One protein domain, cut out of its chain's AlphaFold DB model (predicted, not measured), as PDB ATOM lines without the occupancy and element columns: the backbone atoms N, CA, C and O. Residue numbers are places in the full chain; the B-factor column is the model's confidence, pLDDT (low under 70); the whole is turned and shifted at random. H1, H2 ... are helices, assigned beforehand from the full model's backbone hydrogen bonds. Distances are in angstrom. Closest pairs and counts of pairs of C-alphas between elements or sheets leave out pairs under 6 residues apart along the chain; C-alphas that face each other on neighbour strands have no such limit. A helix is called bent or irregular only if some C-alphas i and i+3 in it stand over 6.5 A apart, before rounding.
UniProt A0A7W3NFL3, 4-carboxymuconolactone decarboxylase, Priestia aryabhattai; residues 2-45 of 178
ATOM      1  N   ASN A   2     219.102 207.891 206.455       94.69
ATOM      2  CA  ASN A   2     219.102 208.670 205.218       94.69
ATOM      3  C   ASN A   2     219.692 207.845 204.048       94.69
ATOM      4  O   ASN A   2     220.135 206.712 204.239       94.69
ATOM      5  N   ARG A   3     219.656 208.380 202.819       95.00
ATOM      6  CA  ARG A   3     220.127 207.668 201.612       95.00
ATOM      7  C   ARG A   3     221.619 207.310 201.664       95.00
ATOM      8  O   ARG A   3     221.991 206.249 201.173       95.00
ATOM      9  N   ILE A   4     222.446 208.180 202.240       95.00
ATOM     10  CA  ILE A   4     223.899 208.000 202.335       95.00
ATOM     11  C   ILE A   4     224.203 206.884 203.335       95.00
ATOM     12  O   ILE A   4     224.820 205.893 202.969       95.00
ATOM     13  N   GLU A   5     223.633 206.963 204.538       95.31
ATOM     14  CA  GLU A   5     223.764 205.934 205.579       95.31
ATOM     15  C   GLU A   5     223.315 204.549 205.072       95.31
ATOM     16  O   GLU A   5     224.000 203.548 205.271       95.31
ATOM     17  N   LYS A   6     222.191 204.495 204.344       95.69
ATOM     18  CA  LYS A   6     221.696 203.266 203.701       95.69
ATOM     19  C   LYS A   6     222.669 202.695 202.671       95.69
ATOM     20  O   LYS A   6     222.766 201.474 202.537       95.69
ATOM     21  N   SER A   7     223.311 203.574 201.904       95.31
ATOM     22  CA  SER A   7     224.287 203.212 200.879       95.31
ATOM     23  C   SER A   7     225.550 202.642 201.513       95.31
ATOM     24  O   SER A   7     225.993 201.569 201.112       95.31
ATOM     25  N   GLU A   8     226.070 203.299 202.549       94.12
ATOM     26  CA  GLU A   8     227.245 202.859 203.302       94.12
ATOM     27  C   GLU A   8     227.012 201.507 203.985       94.12
ATOM     28  O   GLU A   8     227.843 200.606 203.863       94.12
ATOM     29  N   GLU A   9     225.865 201.324 204.649       95.06
ATOM     30  CA  GLU A   9     225.521 200.053 205.297       95.06
ATOM     31  C   GLU A   9     225.429 198.914 204.277       95.06
ATOM     32  O   GLU A   9     226.025 197.849 204.467       95.06
ATOM     33  N   LYS A  10     224.726 199.140 203.160       95.81
ATOM     34  CA  LYS A  10     224.568 198.126 202.113       95.81
ATOM     35  C   LYS A  10     225.895 197.820 201.418       95.81
ATOM     36  O   LYS A  10     226.197 196.653 201.174       95.81
ATOM     37  N   PHE A  11     226.713 198.835 201.143       95.12
ATOM     38  CA  PHE A  11     228.050 198.635 200.593       95.12
ATOM     39  C   PHE A  11     228.914 197.806 201.545       95.12
ATOM     40  O   PHE A  11     229.540 196.840 201.112       95.12
ATOM     41  N   LYS A  12     228.880 198.113 202.849       95.19
ATOM     42  CA  LYS A  12     229.603 197.352 203.874       95.19
ATOM     43  C   LYS A  12     229.143 195.898 203.952       95.19
ATOM     44  O   LYS A  12     229.977 195.005 204.072       95.19
ATOM     45  N   GLN A  13     227.839 195.644 203.846       95.44
ATOM     46  CA  GLN A  13     227.288 194.288 203.810       95.44
ATOM     47  C   GLN A  13     227.809 193.485 202.605       95.44
ATOM     48  O   GLN A  13     228.149 192.312 202.744       95.44
ATOM     49  N   LEU A  14     227.877 194.111 201.425       95.56
ATOM     50  CA  LEU A  14     228.268 193.448 200.180       95.56
ATOM     51  C   LEU A  14     229.788 193.295 200.050       95.56
ATOM     52  O   LEU A  14     230.282 192.209 199.753       95.56
ATOM     53  N   PHE A  15     230.547 194.360 200.286       94.31
ATOM     54  CA  PHE A  15     231.969 194.439 199.940       94.31
ATOM     55  C   PHE A  15     232.903 194.501 201.156       94.31
ATOM     56  O   PHE A  15     234.116 194.372 200.988       94.31
ATOM     57  N   GLY A  16     232.362 194.608 202.373       91.69
ATOM     58  CA  GLY A  16     233.133 194.756 203.606       91.69
ATOM     59  C   GLY A  16     233.503 196.208 203.908       91.69
ATOM     60  O   GLY A  16     232.953 197.147 203.338       91.69
ATOM     61  N   GLU A  17     234.428 196.405 204.849       85.38
ATOM     62  CA  GLU A  17     234.890 197.751 205.202       85.38
ATOM     63  C   GLU A  17     235.822 198.325 204.132       85.38
ATOM     64  O   GLU A  17     236.712 197.642 203.627       85.38
ATOM     65  N   GLY A  18     235.630 199.606 203.821       78.75
ATOM     66  CA  GLY A  18     236.441 200.342 202.861       78.75
ATOM     67  C   GLY A  18     235.596 201.238 201.969       78.75
ATOM     68  O   GLY A  18     234.369 201.227 202.023       78.75
ATOM     69  N   VAL A  19     236.281 202.014 201.134       75.19
ATOM     70  CA  VAL A  19     235.661 202.815 200.078       75.19
ATOM     71  C   VAL A  19     235.940 202.176 198.717       75.19
ATOM     72  O   VAL A  19     237.006 201.578 198.528       75.19
ATOM     73  N   PRO A  20     235.016 202.290 197.749       80.62
ATOM     74  CA  PRO A  20     235.275 201.885 196.373       80.62
ATOM     75  C   PRO A  20     236.560 202.537 195.845       80.62
ATOM     76  O   PRO A  20     236.758 203.737 196.016       80.62
ATOM     77  N   GLY A  21     237.425 201.771 195.172       79.31
ATOM     78  CA  GLY A  21     238.730 202.276 194.715       79.31
ATOM     79  C   GLY A  21     238.640 203.485 193.774       79.31
ATOM     80  O   GLY A  21     239.496 204.364 193.810       79.31
ATOM     81  N   THR A  22     237.565 203.573 192.994       88.38
ATOM     82  CA  THR A  22     237.231 204.703 192.113       88.38
ATOM     83  C   THR A  22     236.915 205.992 192.865       88.38
ATOM     84  O   THR A  22     237.057 207.060 192.287       88.38
ATOM     85  N   HIS A  23     236.566 205.943 194.155       90.56
ATOM     86  CA  HIS A  23     236.356 207.156 194.952       90.56
ATOM     87  C   HIS A  23     237.643 207.993 195.075       90.56
ATOM     88  O   HIS A  23     237.584 209.209 195.229       90.56
ATOM     89  N   ALA A  24     238.822 207.362 195.008       90.94
ATOM     90  CA  ALA A  24     240.097 208.075 195.100       90.94
ATOM     91  C   ALA A  24     240.391 208.947 193.866       90.94
ATOM     92  O   ALA A  24     241.132 209.922 193.979       90.94
ATOM     93  N   THR A  25     239.839 208.597 192.701       95.69
ATOM     94  CA  THR A  25     240.083 209.292 191.427       95.69
ATOM     95  C   THR A  25     238.869 210.083 190.944       95.69
ATOM     96  O   THR A  25     239.039 211.173 190.409       95.69
ATOM     97  N   ASP A  26     237.657 209.571 191.173       96.12
ATOM     98  CA  ASP A  26     236.395 210.077 190.624       96.12
ATOM     99  C   ASP A  26     235.274 210.060 191.695       96.12
ATOM    100  O   ASP A  26     234.273 209.348 191.542       96.12
ATOM    101  N   PRO A  27     235.421 210.814 192.805       95.12
ATOM    102  CA  PRO A  27     234.505 210.756 193.949       95.12
ATOM    103  C   PRO A  27     233.060 211.113 193.581       95.12
ATOM    104  O   PRO A  27     232.147 210.384 193.954       95.12
ATOM    105  N   ASP A  28     232.838 212.149 192.767       96.19
ATOM    106  CA  ASP A  28     231.483 212.583 192.392       96.19
ATOM    107  C   ASP A  28     230.711 211.487 191.646       96.19
ATOM    108  O   ASP A  28     229.535 211.230 191.911       96.19
ATOM    109  N   PHE A  29     231.377 210.805 190.710       96.25
ATOM    110  CA  PHE A  29     230.754 209.707 189.977       96.25
ATOM    111  C   PHE A  29     230.517 208.503 190.888       96.25
ATOM    112  O   PHE A  29     229.467 207.856 190.802       96.25
ATOM    113  N   GLN A  30     231.467 208.219 191.782       94.56
ATOM    114  CA  GLN A  30     231.320 207.135 192.736       94.56
ATOM    115  C   GLN A  30     230.159 207.374 193.704       94.56
ATOM    116  O   GLN A  30     229.428 206.428 194.001       94.56
ATOM    117  N   ASP A  31     229.945 208.607 194.146       94.81
ATOM    118  CA  ASP A  31     228.834 209.001 195.007       94.81
ATOM    119  C   ASP A  31     227.492 208.859 194.288       94.81
ATOM    120  O   ASP A  31     226.571 208.220 194.806       94.81
ATOM    121  N   ILE A  32     227.394 209.354 193.047       96.44
ATOM    122  CA  ILE A  32     226.195 209.182 192.212       96.44
ATOM    123  C   ILE A  32     225.835 207.697 192.105       96.44
ATOM    124  O   ILE A  32     224.690 207.314 192.366       96.44
ATOM    125  N   LEU A  33     226.816 206.857 191.763       95.06
ATOM    126  CA  LEU A  33     226.643 205.415 191.621       95.06
ATOM    127  C   LEU A  33     226.238 204.767 192.948       95.06
ATOM    128  O   LEU A  33     225.240 204.044 193.001       95.06
ATOM    129  N   SER A  34     226.991 205.021 194.018       94.25
ATOM    130  CA  SER A  34     226.832 204.325 195.298       94.25
ATOM    131  C   SER A  34     225.513 204.687 195.958       94.25
ATOM    132  O   SER A  34     224.759 203.806 196.379       94.25
ATOM    133  N   TYR A  35     225.184 205.977 196.006       95.69
ATOM    134  CA  TYR A  35     223.949 206.426 196.628       95.69
ATOM    135  C   TYR A  35     222.733 205.965 195.834       95.69
ATOM    136  O   TYR A  35     221.688 205.713 196.427       95.69
ATOM    137  N   PHE A  36     222.823 205.879 194.503       96.88
ATOM    138  CA  PHE A  36     221.712 205.392 193.686       96.88
ATOM    139  C   PHE A  36     221.526 203.881 193.843       96.88
ATOM    140  O   PHE A  36     220.464 203.426 194.263       96.88
ATOM    141  N   ILE A  37     222.570 203.096 193.570       95.00
ATOM    142  CA  ILE A  37     222.481 201.636 193.608       95.00
ATOM    143  C   ILE A  37     222.206 201.177 195.041       95.00
ATOM    144  O   ILE A  37     221.149 200.614 195.323       95.00
ATOM    145  N   PHE A  38     223.122 201.463 195.965       95.31
ATOM    146  CA  PHE A  38     223.077 200.909 197.317       95.31
ATOM    147  C   PHE A  38     222.139 201.670 198.251       95.31
ATOM    148  O   PHE A  38     221.657 201.073 199.201       95.31
ATOM    149  N   GLY A  39     221.869 202.956 198.001       95.62
ATOM    150  CA  GLY A  39     220.999 203.784 198.847       95.62
ATOM    151  C   GLY A  39     219.522 203.805 198.435       95.62
ATOM    152  O   GLY A  39     218.665 204.077 199.279       95.62
ATOM    153  N   GLU A  40     219.205 203.499 197.171       95.44
ATOM    154  CA  GLU A  40     217.831 203.524 196.642       95.44
ATOM    155  C   GLU A  40     217.424 202.185 196.009       95.44
ATOM    156  O   GLU A  40     216.481 201.551 196.487       95.44
ATOM    157  N   VAL A  41     218.134 201.708 194.977       94.88
ATOM    158  CA  VAL A  41     217.715 200.541 194.170       94.88
ATOM    159  C   VAL A  41     217.589 199.261 195.004       94.88
ATOM    160  O   VAL A  41     216.622 198.512 194.835       94.88
ATOM    161  N   PHE A  42     218.516 199.019 195.935       94.50
ATOM    162  CA  PHE A  42     218.464 197.854 196.833       94.50
ATOM    163  C   PHE A  42     217.232 197.837 197.753       94.50
ATOM    164  O   PHE A  42     216.819 196.768 198.192       94.50
ATOM    165  N   TYR A  43     216.605 198.989 197.995       93.75
ATOM    166  CA  TYR A  43     215.426 199.115 198.857       93.75
ATOM    167  C   TYR A  43     214.108 199.197 198.077       93.75
ATOM    168  O   TYR A  43     213.056 199.409 198.678       93.75
ATOM    169  N   GLN A  44     214.146 199.028 196.751       93.94
ATOM    170  CA  GLN A  44     212.965 199.106 195.895       93.94
ATOM    171  C   GLN A  44     212.423 197.720 195.531       93.94
ATOM    172  O   GLN A  44     213.138 196.898 194.955       93.94
ATOM    173  N   GLY A  45     211.133 197.483 195.778       93.69
ATOM    174  CA  GLY A  45     210.459 196.214 195.475       93.69
ATOM    175  C   GLY A  45     210.680 195.133 196.539       93.69
ATOM    176  O   GLY A  45     211.181 195.411 197.622       93.69
TER     177      GLY A  45
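What this domain is: This is residues 2 to 45 of the 178 residues of the protein "4-carboxymuconolactone decarboxylase" of Priestia aryabhattai (UniProt A0A7W3NFL3). Two helices, H1 and H3, make an L: H3 comes in nearly square to H1 and meets it with its last turns near Ser 7, in the first half of H1. The chain leaves the other end of H1, loops out through residues 16 to 20 to the very short helix H2 beside the start of H3, and H3 leads back to H1, with a tail of residues 38 to 45 running on past H1. The printed part has 44 residues with three named helices, in the order H1, H2, H3, and no named strand; the class is all helix, with 28 residues in named elements. The whole is compact, with a radius of gyration of the C-alphas of 10.0 A, but its outline is elongated, with spans of 32 by 20 by 15 A.

How they stand to each other: The longest helix is H1, residues 3 to 15. It touches H3, residues 27 to 37, and the closest C-alphas are those of Ser 7 and Tyr 35, 5.3 A apart. The lines of H1 and H3 stand at 86 degrees, about perpendicular, and their centres are 11.6 A apart. H2, residues 21 to 24, touches H3 only at the corner by their link, with the C-alphas of His 23 and Gln 30 closest at 5.5 A. H1 and H2 are apart. In H1 and H3 every O i to N i+4 pair is within hydrogen-bond range. H2 is too short for such a pair, and its 1 pair of O i and N i+3 is within range.

Where its parts are: H1 begins with C-alpha 3 of Arg 3 at (220.127, 207.668, 201.612) and ends with C-alpha 15 of Phe 15 at (231.969, 194.439, 199.940), a length of 17.8 A from first to last C-alpha. H2 runs from Gly 21 to Ala 24 and measures 6.0 A. H3 runs from Pro 27, with its C-alpha at (234.505, 210.756, 193.949), to Ile 37, with its C-alpha at (222.481, 201.636, 193.608), a length of 15.1 A. No helix is bent or irregular.

The domain as a whole: The two C-alphas farthest apart are those of Thr 25 and Gly 45, at 32.6 A, while the first and last printed C-alphas, of Asn 2 and Gly 45, are 18.0 A apart. Residues 24 to 29, of which 27 to 29 belong to H3, stand free. The link from H1 to H2, with 5 residues, and the link from H2 to H3, with 2, are both tight. The printed part has no cut. The mean pLDDT of the printed part is 93.0, with a mean of 87 in H2, and no printed residue is under 70.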